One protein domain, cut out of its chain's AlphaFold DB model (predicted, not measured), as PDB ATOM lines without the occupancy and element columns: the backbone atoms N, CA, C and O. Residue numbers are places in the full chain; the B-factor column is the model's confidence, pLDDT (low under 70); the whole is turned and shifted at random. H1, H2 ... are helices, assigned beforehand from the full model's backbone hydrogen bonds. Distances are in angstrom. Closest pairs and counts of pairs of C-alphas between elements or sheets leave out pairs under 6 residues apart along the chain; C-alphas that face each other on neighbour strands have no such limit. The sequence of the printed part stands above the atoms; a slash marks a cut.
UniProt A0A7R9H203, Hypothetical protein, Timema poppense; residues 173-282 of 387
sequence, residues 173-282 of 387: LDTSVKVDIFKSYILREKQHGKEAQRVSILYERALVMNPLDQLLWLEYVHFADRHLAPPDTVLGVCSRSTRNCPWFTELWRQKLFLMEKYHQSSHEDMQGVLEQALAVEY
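AT A GLANCE: This is residues 173 to 282 of the 387 residues of the protein "Hypothetical protein" of Timema poppense (UniProt A0A7R9H203). Six helices, H1 to H6, stand side by side in a zigzag row, each folding back along the one before, and make a flat slab with H1 at one end and H6 at the other. The printed part has 110 residues, six named helices and no named strand; its class is all helix. It is compact, with a radius of gyration of the C-alphas of 14.6 A and spans of 42 by 30 by 15 A.

HOW THE PARTS SIT: Begin at H1, residues 175 to 191, a hairpin with H2, residues 196 to 209; their closest C-alphas, Ile 186 and Val 199, are 6.0 A apart. H2 touches H3, residues 214 to 227, opposite ways at a shallow tilt of 16 degrees, closest at C-alphas 196 and 227, 5.9 A. H3, H4, residues 231 to 244, and H5, residues 249 to 262, form an up and down bundle, each running against the one before. H5 touches H6, residues 267 to 278, closest at C-alphas 252 and 277, 6.5 A. O i to N i+4 pairs are within hydrogen-bond range throughout H1, H4, H5 and H6, and 9 of 10 in H2 and in H3.

IN THESE COORDINATES: Find C-alpha 175 at (135.193, 155.374, 205.786); H1 runs 24.4 A from there. H6 ends at C-alpha 278, (140.711, 143.155, 177.164).

THE WHOLE: The printed part has no cut, and its five links are tight. No printed residue is under pLDDT 70.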
ATOM      1  N   LEU A 173     134.086 157.198 212.400       89.69
ATOM      2  CA  LEU A 173     133.331 156.010 211.978       89.69
ATOM      3  C   LEU A 173     133.107 155.971 210.460       89.69
ATOM      4  O   LEU A 173     132.836 154.905 209.915       89.69
ATOM      5  N   ASP A 174     133.256 157.108 209.779       91.38
ATOM      6  CA  ASP A 174     133.023 157.243 208.343       91.38
ATOM      7  C   ASP A 174     134.277 156.855 207.547       91.38
ATOM      8  O   ASP A 174     135.353 157.446 207.699       91.38
ATOM      9  N   THR A 175     134.131 155.857 206.674       87.81
ATOM     10  CA  THR A 175     135.193 155.374 205.786       87.81
ATOM     11  C   THR A 175     135.705 156.461 204.842       87.81
ATOM     12  O   THR A 175     136.915 156.536 204.636       87.81
ATOM     13  N   SER A 176     134.839 157.332 204.311       88.12
ATOM     14  CA  SER A 176     135.256 158.422 203.415       88.12
ATOM     15  C   SER A 176     136.191 159.386 204.140       88.12
ATOM     16  O   SER A 176     137.280 159.688 203.659       88.12
ATOM     17  N   VAL A 177     135.820 159.783 205.360       92.94
ATOM     18  CA  VAL A 177     136.644 160.662 206.201       92.94
ATOM     19  C   VAL A 177     137.981 159.998 206.545       92.94
ATOM     20  O   VAL A 177     139.022 160.652 206.523       92.94
ATOM     21  N   LYS A 178     137.996 158.686 206.828       93.25
ATOM     22  CA  LYS A 178     139.251 157.952 207.078       93.25
ATOM     23  C   LYS A 178     140.187 157.967 205.877       93.25
ATOM     24  O   LYS A 178     141.392 158.110 206.064       93.25
ATOM     25  N   VAL A 179     139.652 157.833 204.664       90.88
ATOM     26  CA  VAL A 179     140.446 157.908 203.429       90.88
ATOM     27  C   VAL A 179     141.098 159.286 203.290       90.88
ATOM     28  O   VAL A 179     142.291 159.358 202.998       90.88
ATOM     29  N   ASP A 180     140.378 160.370 203.578       93.75
ATOM     30  CA  ASP A 180     140.932 161.731 203.517       93.75
ATOM     31  C   ASP A 180     142.007 161.984 204.588       93.75
ATOM     32  O   ASP A 180     143.033 162.626 204.322       93.75
ATOM     33  N   ILE A 181     141.827 161.417 205.786       97.19
ATOM     34  CA  ILE A 181     142.855 161.437 206.834       97.19
ATOM     35  C   ILE A 181     144.103 160.687 206.354       97.19
ATOM     36  O   ILE A 181     145.208 161.218 206.470       97.19
ATOM     37  N   PHE A 182     143.953 159.495 205.764       96.62
ATOM     38  CA  PHE A 182     145.083 158.748 205.208       96.62
ATOM     39  C   PHE A 182     145.798 159.506 204.090       96.62
ATOM     40  O   PHE A 182     147.025 159.544 204.098       96.62
ATOM     41  N   LYS A 183     145.076 160.145 203.161       95.38
ATOM     42  CA  LYS A 183     145.678 160.971 202.099       95.38
ATOM     43  C   LYS A 183     146.535 162.095 202.691       95.38
ATOM     44  O   LYS A 183     147.691 162.268 202.301       95.38
ATOM     45  N   SER A 184     146.005 162.794 203.695       96.88
ATOM     46  CA  SER A 184     146.731 163.852 204.414       96.88
ATOM     47  C   SER A 184     147.965 163.314 205.149       96.88
ATOM     48  O   SER A 184     149.038 163.920 205.119       96.88
ATOM     49  N   TYR A 185     147.832 162.143 205.770       97.19
ATOM     50  CA  TYR A 185     148.905 161.478 206.502       97.19
ATOM     51  C   TYR A 185     150.029 161.003 205.564       97.19
ATOM     52  O   TYR A 185     151.201 161.297 205.798       97.19
ATOM     53  N   ILE A 186     149.684 160.356 204.447       96.69
ATOM     54  CA  ILE A 186     150.624 159.934 203.396       96.69
ATOM     55  C   ILE A 186     151.400 161.139 202.862       96.69
ATOM     56  O   ILE A 186     152.626 161.081 202.741       96.69
ATOM     57  N   LEU A 187     150.710 162.246 202.569       95.81
ATOM     58  CA  LEU A 187     151.348 163.473 202.096       95.81
ATOM     59  C   LEU A 187     152.367 164.001 203.114       95.81
ATOM     60  O   LEU A 187     153.497 164.329 202.746       95.81
ATOM     61  N   ARG A 188     151.993 164.035 204.395       94.94
ATOM     62  CA  ARG A 188     152.863 164.486 205.483       94.94
ATOM     63  C   ARG A 188     154.116 163.619 205.632       94.94
ATOM     64  O   ARG A 188     155.203 164.165 205.845       94.94
ATOM     65  N   GLU A 189     153.987 162.298 205.543       94.44
ATOM     66  CA  GLU A 189     155.128 161.374 205.603       94.44
ATOM     67  C   GLU A 189     156.067 161.561 204.404       94.44
ATOM     68  O   GLU A 189     157.278 161.710 204.587       94.44
ATOM     69  N   LYS A 190     155.515 161.671 203.186       93.06
ATOM     70  CA  LYS A 190     156.295 161.936 201.965       93.06
ATOM     71  C   LYS A 190     157.079 163.247 202.043       93.06
ATOM     72  O   LYS A 190     158.262 163.274 201.722       93.06
ATOM     73  N   GLN A 191     156.443 164.330 202.494       91.62
ATOM     74  CA  GLN A 191     157.074 165.655 202.588       91.62
ATOM     75  C   GLN A 191     158.250 165.704 203.567       91.62
ATOM     76  O   GLN A 191     159.145 166.525 203.404       91.62
ATOM     77  N   HIS A 192     158.258 164.837 204.579       86.69
ATOM     78  CA  HIS A 192     159.326 164.794 205.579       86.69
ATOM     79  C   HIS A 192     160.377 163.722 205.278       86.69
ATOM     80  O   HIS A 192     161.165 163.387 206.161       86.69
ATOM     81  N   GLY A 193     160.387 163.189 204.049       79.62
ATOM     82  CA  GLY A 193     161.412 162.261 203.572       79.62
ATOM     83  C   GLY A 193     161.488 160.972 204.385       79.62
ATOM     84  O   GLY A 193     162.577 160.442 204.589       79.62
ATOM     85  N   LYS A 194     160.352 160.507 204.915       83.69
ATOM     86  CA  LYS A 194     160.297 159.307 205.753       83.69
ATOM     87  C   LYS A 194     160.493 158.045 204.916       83.69
ATOM     88  O   LYS A 194     160.326 158.059 203.697       83.69
ATOM     89  N   GLU A 195     160.885 156.964 205.586       84.38
ATOM     90  CA  GLU A 195     161.227 155.698 204.936       84.38
ATOM     91  C   GLU A 195     160.103 155.210 204.016       84.38
ATOM     92  O   GLU A 195     158.920 155.242 204.370       84.38
ATOM     93  N   ALA A 196     160.478 154.706 202.840       90.50
ATOM     94  CA  ALA A 196     159.515 154.294 201.826       90.50
ATOM     95  C   ALA A 196     158.549 153.205 202.332       90.50
ATOM     96  O   ALA A 196     157.367 153.202 201.983       90.50
ATOM     97  N   GLN A 197     159.034 152.332 203.218       88.38
ATOM     98  CA  GLN A 197     158.250 151.284 203.869       88.38
ATOM     99  C   GLN A 197     157.102 151.847 204.715       88.38
ATOM    100  O   GLN A 197     155.988 151.328 204.660       88.38
ATOM    101  N   ARG A 198     157.322 152.948 205.438       89.94
ATOM    102  CA  ARG A 198     156.282 153.584 206.252       89.94
ATOM    103  C   ARG A 198     155.165 154.171 205.405       89.94
ATOM    104  O   ARG A 198     153.989 153.964 205.695       89.94
ATOM    105  N   VAL A 199     155.533 154.875 204.335       94.81
ATOM    106  CA  VAL A 199     154.566 155.426 203.378       94.81
ATOM    107  C   VAL A 199     153.795 154.294 202.693       94.81
ATOM    108  O   VAL A 199     152.575 154.379 202.563       94.81
ATOM    109  N   SER A 200     154.481 153.208 202.322       93.31
ATOM    110  CA  SER A 200     153.862 151.998 201.772       93.31
ATOM    111  C   SER A 200     152.812 151.412 202.723       93.31
ATOM    112  O   SER A 200     151.677 151.183 202.320       93.31
ATOM    113  N   ILE A 201     153.126 151.277 204.016       92.50
ATOM    114  CA  ILE A 201     152.175 150.783 205.026       92.50
ATOM    115  C   ILE A 201     150.945 151.693 205.148       92.50
ATOM    116  O   ILE A 201     149.838 151.192 205.343       92.50
ATOM    117  N   LEU A 202     151.087 153.015 205.020       95.12
ATOM    118  CA  LEU A 202     149.927 153.913 205.013       95.12
ATOM    119  C   LEU A 202     149.042 153.714 203.779       95.12
ATOM    120  O   LEU A 202     147.820 153.703 203.924       95.12
ATOM    121  N   TYR A 203     149.636 153.505 202.601       95.44
ATOM    122  CA  TYR A 203     148.884 153.121 201.406       95.44
ATOM    123  C   TYR A 203     148.129 151.809 201.618       95.44
ATOM    124  O   TYR A 203     146.926 151.760 201.374       95.44
ATOM    125  N   GLU A 204     148.793 150.777 202.144       92.25
ATOM    126  CA  GLU A 204     148.154 149.489 202.445       92.25
ATOM    127  C   GLU A 204     146.982 149.649 203.415       92.25
ATOM    128  O   GLU A 204     145.883 149.153 203.169       92.25
ATOM    129  N   ARG A 205     147.180 150.405 204.499       92.25
ATOM    130  CA  ARG A 205     146.130 150.682 205.488       92.25
ATOM    131  C   ARG A 205     144.937 151.411 204.868       92.25
ATOM    132  O   ARG A 205     143.799 151.075 205.190       92.25
ATOM    133  N   ALA A 206     145.180 152.374 203.983       93.62
ATOM    134  CA  ALA A 206     144.124 153.110 203.294       93.62
ATOM    135  C   ALA A 206     143.359 152.222 202.296       93.62
ATOM    136  O   ALA A 206     142.128 152.233 202.267       93.62
ATOM    137  N   LEU A 207     144.075 151.399 201.529       92.19
ATOM    138  CA  LEU A 207     143.508 150.523 200.499       92.19
ATOM    139  C   LEU A 207     142.774 149.309 201.076       92.19
ATOM    140  O   LEU A 207     141.870 148.785 200.433       92.19
ATOM    141  N   VAL A 208     143.080 148.889 202.306       88.56
ATOM    142  CA  VAL A 208     142.240 147.926 203.040       88.56
ATOM    143  C   VAL A 208     140.847 148.504 203.314       88.56
ATOM    144  O   VAL A 208     139.865 147.764 203.283       88.56
ATOM    145  N   MET A 209     140.746 149.812 203.564       87.06
ATOM    146  CA  MET A 209     139.473 150.483 203.853       87.06
ATOM    147  C   MET A 209     138.697 150.847 202.587       87.06
ATOM    148  O   MET A 209     137.469 150.799 202.591       87.06
ATOM    149  N   ASN A 210     139.401 151.219 201.517       89.56
ATOM    150  CA  ASN A 210     138.800 151.591 200.242       89.56
ATOM    151  C   ASN A 210     139.551 150.950 199.061       89.56
ATOM    152  O   ASN A 210     140.278 151.636 198.339       89.56
ATOM    153  N   PRO A 211     139.391 149.631 198.847       92.12
ATOM    154  CA  PRO A 211     140.122 148.912 197.806       92.12
ATOM    155  C   PRO A 211     139.701 149.306 196.388       92.12
ATOM    156  O   PRO A 211     140.398 148.952 195.444       92.12
ATOM    157  N   LEU A 212     138.583 150.020 196.221       94.19
ATOM    158  CA  LEU A 212     138.056 150.422 194.915       94.19
ATOM    159  C   LEU A 212     138.467 151.852 194.513       94.19
ATOM    160  O   LEU A 212     138.019 152.349 193.480       94.19
ATOM    161  N   ASP A 213     139.309 152.530 195.306       94.94
ATOM    162  CA  ASP A 213     139.862 153.844 194.947       94.94
ATOM    163  C   ASP A 213     140.972 153.687 193.898       94.94
ATOM    164  O   ASP A 213     142.153 153.488 194.200       94.94
ATOM    165  N   GLN A 214     140.569 153.770 192.634       96.75
ATOM    166  CA  GLN A 214     141.447 153.590 191.482       96.75
ATOM    167  C   GLN A 214     142.576 154.637 191.402       96.75
ATOM    168  O   GLN A 214     143.668 154.331 190.922       96.75
ATOM    169  N   LEU A 215     142.338 155.861 191.899       97.19
ATOM    170  CA  LEU A 215     143.339 156.930 191.904       97.19
ATOM    171  C   LEU A 215     144.364 156.705 193.014       97.19
ATOM    172  O   LEU A 215     145.560 156.857 192.777       97.19
ATOM    173  N   LEU A 216     143.920 156.260 194.192       96.56
ATOM    174  CA  LEU A 216     144.821 155.904 195.286       96.56
ATOM    175  C   LEU A 216     145.732 154.726 194.912       96.56
ATOM    176  O   LEU A 216     146.927 154.755 195.213       96.56
ATOM    177  N   TRP A 217     145.202 153.718 194.209       97.88
ATOM    178  CA  TRP A 217     146.018 152.642 193.640       97.88
ATOM    179  C   TRP A 217     147.058 153.160 192.652       97.88
ATOM    180  O   TRP A 217     148.214 152.750 192.725       97.88
ATOM    181  N   LEU A 218     146.668 154.053 191.740       98.31
ATOM    182  CA  LEU A 218     147.580 154.607 190.742       98.31
ATOM    183  C   LEU A 218     148.705 155.417 191.402       98.31
ATOM    184  O   LEU A 218     149.880 155.238 191.075       98.31
ATOM    185  N   GLU A 219     148.373 156.253 192.387       98.00
ATOM    186  CA  GLU A 219     149.368 156.965 193.193       98.00
ATOM    187  C   GLU A 219     150.320 156.009 193.915       98.00
ATOM    188  O   GLU A 219     151.524 156.276 193.982       98.00
ATOM    189  N   TYR A 220     149.795 154.901 194.447       97.56
ATOM    190  CA  TYR A 220     150.606 153.909 195.137       97.56
ATOM    191  C   TYR A 220     151.537 153.164 194.178       97.56
ATOM    192  O   TYR A 220     152.720 153.048 194.480       97.56
ATOM    193  N   VAL A 221     151.062 152.745 193.001       98.06
ATOM    194  CA  VAL A 221     151.900 152.138 191.948       98.06
ATOM    195  C   VAL A 221     153.045 153.077 191.563       98.06
ATOM    196  O   VAL A 221     154.207 152.672 191.553       98.06
ATOM    197  N   HIS A 222     152.754 154.358 191.329       97.69
ATOM    198  CA  HIS A 222     153.783 155.347 191.000       97.69
ATOM    199  C   HIS A 222     154.752 155.643 192.145       97.69
ATOM    200  O   HIS A 222     155.893 156.041 191.902       97.69
ATOM    201  N   PHE A 223     154.294 155.551 193.390       97.19
ATOM    202  CA  PHE A 223     155.166 155.654 194.552       97.19
ATOM    203  C   PHE A 223     156.062 154.413 194.664       97.19
ATOM    204  O   PHE A 223     157.267 154.553 194.857       97.19
ATOM    205  N   ALA A 224     155.487 153.223 194.490       96.00
ATOM    206  CA  ALA A 224     156.186 151.951 194.559       96.00
ATOM    207  C   ALA A 224     157.316 151.879 193.529       96.00
ATOM    208  O   ALA A 224     158.452 151.629 193.916       96.00
ATOM    209  N   ASP A 225     157.046 152.216 192.264       96.19
ATOM    210  CA  ASP A 225     158.066 152.229 191.204       96.19
ATOM    211  C   ASP A 225     159.253 153.162 191.513       96.19
ATOM    212  O   ASP A 225     160.389 152.898 191.125       96.19
ATOM    213  N   ARG A 226     159.007 154.265 192.227       95.56
ATOM    214  CA  ARG A 226     160.042 155.263 192.535       95.56
ATOM    215  C   ARG A 226     160.851 154.960 193.790       95.56
ATOM    216  O   ARG A 226     161.968 155.457 193.908       95.56
ATOM    217  N   HIS A 227     160.278 154.234 194.747       94.25
ATOM    218  CA  HIS A 227     160.810 154.195 196.111       94.25
ATOM    219  C   HIS A 227     160.917 152.799 196.721       94.25
ATOM    220  O   HIS A 227     161.560 152.660 197.761       94.25
ATOM    221  N   LEU A 228     160.289 151.782 196.129       92.06
ATOM    222  CA  LEU A 228     160.300 150.423 196.656       92.06
ATOM    223  C   LEU A 228     161.180 149.507 195.805       92.06
ATOM    224  O   LEU A 228     161.342 149.687 194.602       92.06
ATOM    225  N   ALA A 229     161.739 148.506 196.472       88.94
ATOM    226  CA  ALA A 229     162.522 147.431 195.886       88.94
ATOM    227  C   ALA A 229     162.294 146.154 196.715       88.94
ATOM    228  O   ALA A 229     161.985 146.267 197.907       88.94
ATOM    229  N   PRO A 230     162.475 144.950 196.137       91.06
ATOM    230  CA  PRO A 230     162.833 144.660 194.738       91.06
ATOM    231  C   PRO A 230     161.667 144.871 193.745       91.06
ATOM    232  O   PRO A 230     160.533 145.060 194.192       91.06
ATOM    233  N   PRO A 231     161.913 144.808 192.418       93.06
ATOM    234  CA  PRO A 231     160.881 144.900 191.375       93.06
ATOM    235  C   PRO A 231     159.621 144.059 191.627       93.06
ATOM    236  O   PRO A 231     158.508 144.553 191.453       93.06
ATOM    237  N   ASP A 232     159.776 142.841 192.150       91.12
ATOM    238  CA  ASP A 232     158.664 141.944 192.494       91.12
ATOM    239  C   ASP A 232     157.668 142.585 193.474       91.12
ATOM    240  O   ASP A 232     156.462 142.353 193.388       91.12
ATOM    241  N   THR A 233     158.148 143.447 194.379       90.06
ATOM    242  CA  THR A 233     157.278 144.197 195.301       90.06
ATOM    243  C   THR A 233     156.392 145.171 194.529       90.06
ATOM    244  O   THR A 233     155.190 145.249 194.777       90.06
ATOM    245  N   VAL A 234     156.962 145.881 193.552       94.50
ATOM    246  CA  VAL A 234     156.235 146.840 192.709       94.50
ATOM    247  C   VAL A 234     155.228 146.111 191.816       94.50
ATOM    248  O   VAL A 234     154.056 146.484 191.768       94.50
ATOM    249  N   LEU A 235     155.643 145.015 191.171       94.56
ATOM    250  CA  LEU A 235     154.761 144.182 190.345       94.56
ATOM    251  C   LEU A 235     153.634 143.526 191.161       94.56
ATOM    252  O   LEU A 235     152.514 143.364 190.659       94.56
ATOM    253  N   GLY A 236     153.886 143.216 192.435       92.94
ATOM    254  CA  GLY A 236     152.870 142.781 193.392       92.94
ATOM    255  C   GLY A 236     151.791 143.844 193.631       92.94
ATOM    256  O   GLY A 236     150.597 143.526 193.610       92.94
ATOM    257  N   VAL A 237     152.184 145.115 193.775       94.81
ATOM    258  CA  VAL A 237     151.245 146.247 193.882       94.81
ATOM    259  C   VAL A 237     150.425 146.398 192.597       94.81
ATOM    260  O   VAL A 237     149.200 146.497 192.680       94.81
ATOM    261  N   CYS A 238     151.051 146.326 191.418       95.44
ATOM    262  CA  CYS A 238     150.351 146.388 190.125       95.44
ATOM    263  C   CYS A 238     149.336 145.253 189.949       95.44
ATOM    264  O   CYS A 238     148.206 145.465 189.520       95.44
ATOM    265  N   SER A 239     149.712 144.027 190.310       95.00
ATOM    266  CA  SER A 239     148.817 142.871 190.192       95.00
ATOM    267  C   SER A 239     147.606 142.987 191.117       95.00
ATOM    268  O   SER A 239     146.497 142.573 190.776       95.00
ATOM    269  N   ARG A 240     147.796 143.576 192.300       94.88
ATOM    270  CA  ARG A 240     146.699 143.859 193.225       94.88
ATOM    271  C   ARG A 240     145.824 145.009 192.744       94.88
ATOM    272  O   ARG A 240     144.608 144.907 192.898       94.88
ATOM    273  N   SER A 241     146.401 146.067 192.181       96.69
ATOM    274  CA  SER A 241     145.635 147.222 191.715       96.69
ATOM    275  C   SER A 241     144.695 146.838 190.573       96.69
ATOM    276  O   SER A 241     143.500 147.117 190.661       96.69
ATOM    277  N   THR A 242     145.174 146.085 189.578       97.12
ATOM    278  CA  THR A 242     144.337 145.627 188.454       97.12
ATOM    279  C   THR A 242     143.289 144.598 188.873       97.12
ATOM    280  O   THR A 242     142.219 144.538 188.279       97.12
ATOM    281  N   ARG A 243     143.536 143.812 189.933       95.69
ATOM    282  CA  ARG A 243     142.528 142.894 190.492       95.69
ATOM    283  C   ARG A 243     141.413 143.623 191.244       95.69
ATOM    284  O   ARG A 243     140.277 143.165 191.218       95.69
ATOM    285  N   ASN A 244     141.732 144.706 191.954       94.19
ATOM    286  CA  ASN A 244     140.732 145.457 192.718       94.19
ATOM    287  C   ASN A 244     139.970 146.470 191.852       94.19
ATOM    288  O   ASN A 244     138.781 146.661 192.068       94.19
ATOM    289  N   CYS A 245     140.639 147.100 190.884       96.94
ATOM    290  CA  CYS A 245     140.062 148.102 189.983       96.94
ATOM    291  C   CYS A 245     140.264 147.718 188.500       96.94
ATOM    292  O   CYS A 245     140.892 148.472 187.755       96.94
ATOM    293  N   PRO A 246     139.754 146.557 188.036       97.12
ATOM    294  CA  PRO A 246     139.975 146.082 186.666       97.12
ATOM    295  C   PRO A 246     139.390 147.014 185.595       97.12
ATOM    296  O   PRO A 246     139.913 147.077 184.484       97.12
ATOM    297  N   TRP A 247     138.345 147.772 185.926       95.94
ATOM    298  CA  TRP A 247     137.723 148.756 185.033       95.94
ATOM    299  C   TRP A 247     138.576 150.010 184.804       95.94
ATOM    300  O   TRP A 247     138.240 150.806 183.934       95.94
ATOM    301  N   PHE A 248     139.653 150.221 185.569       97.62
ATOM    302  CA  PHE A 248     140.506 151.392 185.400       97.62
ATOM    303  C   PHE A 248     141.728 151.057 184.547       97.62
ATOM    304  O   PHE A 248     142.763 150.593 185.030       97.62
ATOM    305  N   THR A 249     141.587 151.321 183.252       97.69
ATOM    306  CA  THR A 249     142.538 151.003 182.179       97.69
ATOM    307  C   THR A 249     143.966 151.474 182.448       97.69
ATOM    308  O   THR A 249     144.935 150.790 182.121       97.69
ATOM    309  N   GLU A 250     144.114 152.620 183.112       97.88
ATOM    310  CA  GLU A 250     145.417 153.194 183.436       97.88
ATOM    311  C   GLU A 250     146.272 152.266 184.320       97.88
ATOM    312  O   GLU A 250     147.486 152.202 184.146       97.88
ATOM    313  N   LEU A 251     145.664 151.467 185.207       98.31
ATOM    314  CA  LEU A 251     146.408 150.501 186.029       98.31
ATOM    315  C   LEU A 251     146.979 149.353 185.195       98.31
ATOM    316  O   LEU A 251     148.103 148.919 185.443       98.31
ATOM    317  N   TRP A 252     146.238 148.885 184.191       98.31
ATOM    318  CA  TRP A 252     146.719 147.865 183.259       98.31
ATOM    319  C   TRP A 252     147.862 148.394 182.399       98.31
ATOM    320  O   TRP A 252     148.874 147.712 182.242       98.31
ATOM    321  N   ARG A 253     147.746 149.640 181.921       98.00
ATOM    322  CA  ARG A 253     148.824 150.329 181.200       98.00
ATOM    323  C   ARG A 253     150.098 150.410 182.040       98.00
ATOM    324  O   ARG A 253     151.166 150.048 181.554       98.00
ATOM    325  N   GLN A 254     149.988 150.831 183.303       97.81
ATOM    326  CA  GLN A 254     151.136 150.871 184.214       97.81
ATOM    327  C   GLN A 254     151.709 149.478 184.485       97.81
ATOM    328  O   GLN A 254     152.926 149.320 184.531       97.81
ATOM    329  N   LYS A 255     150.858 148.453 184.627       97.69
ATOM    330  CA  LYS A 255     151.307 147.070 184.815       97.69
ATOM    331  C   LYS A 255     152.141 146.583 183.627       97.69
ATOM    332  O   LYS A 255     153.248 146.107 183.852       97.69
ATOM    333  N   LEU A 256     151.653 146.752 182.395       97.50
ATOM    334  CA  LEU A 256     152.393 146.398 181.176       97.50
ATOM    335  C   LEU A 256     153.727 147.152 181.098       97.50
ATOM    336  O   LEU A 256     154.774 146.538 180.920       97.50
ATOM    337  N   PHE A 257     153.706 148.470 181.311       96.75
ATOM    338  CA  PHE A 257     154.917 149.290 181.286       96.75
ATOM    339  C   PHE A 257     155.965 148.836 182.314       96.75
ATOM    340  O   PHE A 257     157.146 148.740 181.994       96.75
ATOM    341  N   LEU A 258     155.554 148.540 183.550       96.81
ATOM    342  CA  LEU A 258     156.480 148.131 184.609       96.81
ATOM    343  C   LEU A 258     157.005 146.704 184.411       96.81
ATOM    344  O   LEU A 258     158.173 146.451 184.693       96.81
ATOM    345  N   MET A 259     156.182 145.792 183.889       96.12
ATOM    346  CA  MET A 259     156.635 144.450 183.505       96.12
ATOM    347  C   MET A 259     157.695 144.512 182.400       96.12
ATOM    348  O   MET A 259     158.719 143.839 182.499       96.12
ATOM    349  N   GLU A 260     157.492 145.374 181.397       94.94
ATOM    350  CA  GLU A 260     158.494 145.649 180.364       94.94
ATOM    351  C   GLU A 260     159.774 146.244 180.975       94.94
ATOM    352  O   GLU A 260     160.861 145.712 180.758       94.94
ATOM    353  N   LYS A 261     159.646 147.306 181.782       95.31
ATOM    354  CA  LYS A 261     160.766 148.042 182.398       95.31
ATOM    355  C   LYS A 261     161.695 147.151 183.223       95.31
ATOM    356  O   LYS A 261     162.903 147.378 183.233       95.31
ATOM    357  N   TYR A 262     161.147 146.193 183.968       94.62
ATOM    358  CA  TYR A 262     161.947 145.342 184.852       94.62
ATOM    359  C   TYR A 262     162.515 144.098 184.162       94.62
ATOM    360  O   TYR A 262     163.342 143.421 184.767       94.62
ATOM    361  N   HIS A 263     162.126 143.803 182.916       87.81
ATOM    362  CA  HIS A 263     162.632 142.668 182.127       87.81
ATOM    363  C   HIS A 263     162.523 141.296 182.825       87.81
ATOM    364  O   HIS A 263     163.300 140.384 182.553       87.81
ATOM    365  N   GLN A 264     161.557 141.140 183.733       82.75
ATOM    366  CA  GLN A 264     161.322 139.895 184.479       82.75
ATOM    367  C   GLN A 264     160.186 139.047 183.893       82.75
ATOM    368  O   GLN A 264     159.942 137.942 184.366       82.75
ATOM    369  N   SER A 265     159.467 139.566 182.898       89.44
ATOM    370  CA  SER A 265     158.296 138.916 182.308       89.44
ATOM    371  C   SER A 265     158.588 138.470 180.884       89.44
ATOM    372  O   SER A 265     159.197 139.205 180.103       89.44
ATOM    373  N   SER A 266     158.146 137.262 180.543       93.31
ATOM    374  CA  SER A 266     158.231 136.758 179.178       93.31
ATOM    375  C   SER A 266     157.249 137.492 178.259       93.31
ATOM    376  O   SER A 266     156.336 138.191 178.707       93.31
ATOM    377  N   HIS A 267     157.410 137.323 176.945       92.69
ATOM    378  CA  HIS A 267     156.426 137.838 175.997       92.69
ATOM    379  C   HIS A 267     155.034 137.221 176.209       92.69
ATOM    380  O   HIS A 267     154.033 137.925 176.105       92.69
ATOM    381  N   GLU A 268     154.983 135.937 176.566       95.44
ATOM    382  CA  GLU A 268     153.740 135.226 176.874       95.44
ATOM    383  C   GLU A 268     153.039 135.831 178.100       95.44
ATOM    384  O   GLU A 268     151.836 136.079 178.062       95.44
ATOM    385  N   ASP A 269     153.793 136.185 179.147       95.62
ATOM    386  CA  ASP A 269     153.237 136.864 180.326       95.62
ATOM    387  C   ASP A 269     152.642 138.233 179.969       95.62
ATOM    388  O   ASP A 269     151.570 138.604 180.452       95.62
ATOM    389  N   MET A 270     153.328 138.992 179.106       96.56
ATOM    390  CA  MET A 270     152.859 140.296 178.627       96.56
ATOM    391  C   MET A 270     151.561 140.164 177.826       96.56
ATOM    392  O   MET A 270     150.620 140.932 178.050       96.56
ATOM    393  N   GLN A 271     151.485 139.172 176.937       96.56
ATOM    394  CA  GLN A 271     150.274 138.864 176.179       96.56
ATOM    395  C   GLN A 271     149.125 138.458 177.108       96.56
ATOM    396  O   GLN A 271     148.024 138.996 176.991       96.56
ATOM    397  N   GLY A 272     149.389 137.595 178.092       97.62
ATOM    398  CA  GLY A 272     148.390 137.175 179.073       97.62
ATOM    399  C   GLY A 272     147.813 138.344 179.880       97.62
ATOM    400  O   GLY A 272     146.626 138.350 180.204       97.62
ATOM    401  N   VAL A 273     148.613 139.377 180.175       97.62
ATOM    402  CA  VAL A 273     148.115 140.599 180.830       97.62
ATOM    403  C   VAL A 273     147.231 141.429 179.903       97.62
ATOM    404  O   VAL A 273     146.207 141.936 180.365       97.62
ATOM    405  N   LEU A 274     147.580 141.556 178.618       98.06
ATOM    406  CA  LEU A 274     146.713 142.225 177.646       98.06
ATOM    407  C   LEU A 274     145.373 141.493 177.511       98.06
ATOM    408  O   LEU A 274     144.326 142.132 177.572       98.06
ATOM    409  N   GLU A 275     145.389 140.169 177.368       98.00
ATOM    410  CA  GLU A 275     144.177 139.351 177.249       98.00
ATOM    411  C   GLU A 275     143.274 139.497 178.481       98.00
ATOM    412  O   GLU A 275     142.068 139.706 178.347       98.00
ATOM    413  N   GLN A 276     143.858 139.482 179.686       98.00
ATOM    414  CA  GLN A 276     143.130 139.753 180.929       98.00
ATOM    415  C   GLN A 276     142.508 141.153 180.947       98.00
ATOM    416  O   GLN A 276     141.368 141.300 181.384       98.00
ATOM    417  N   ALA A 277     143.238 142.173 180.488       98.00
ATOM    418  CA  ALA A 277     142.733 143.541 180.436       98.00
ATOM    419  C   ALA A 277     141.587 143.675 179.418       98.00
ATOM    420  O   ALA A 277     140.542 144.227 179.739       98.00
ATOM    421  N   LEU A 278     141.734 143.113 178.215       97.50
ATOM    422  CA  LEU A 278     140.711 143.155 177.164       97.50
ATOM    423  C   LEU A 278     139.446 142.357 177.517       97.50
ATOM    424  O   LEU A 278     138.365 142.696 177.038       97.50
ATOM    425  N   ALA A 279     139.563 141.332 178.366       97.06
ATOM    426  CA  ALA A 279     138.421 140.578 178.877       97.06
ATOM    427  C   ALA A 279     137.529 141.396 179.832       97.06
ATOM    428  O   ALA A 279     136.396 140.998 180.104       97.06
ATOM    429  N   VAL A 280     138.010 142.534 180.344       96.62
ATOM    430  CA  VAL A 280     137.189 143.455 181.136       96.62
ATOM    431  C   VAL A 280     136.185 144.164 180.225       96.62
ATOM    432  O   VAL A 280     136.518 144.629 179.135       96.62
ATOM    433  N   GLU A 281     134.939 144.284 180.680       94.44
ATOM    434  CA  GLU A 281     133.885 145.001 179.960       94.44
ATOM    435  C   GLU A 281     133.955 146.514 180.221       94.44
ATOM    436  O   GLU A 281     133.317 147.040 181.133       94.44
ATOM    437  N   TYR A 282     134.717 147.235 179.397       94.88
ATOM    438  CA  TYR A 282     134.726 148.697 179.414       94.88
ATOM    439  C   TYR A 282     133.525 149.269 178.657       94.88
ATOM    440  O   TYR A 282     133.029 148.702 177.676       94.88
TER     441      TYR A 282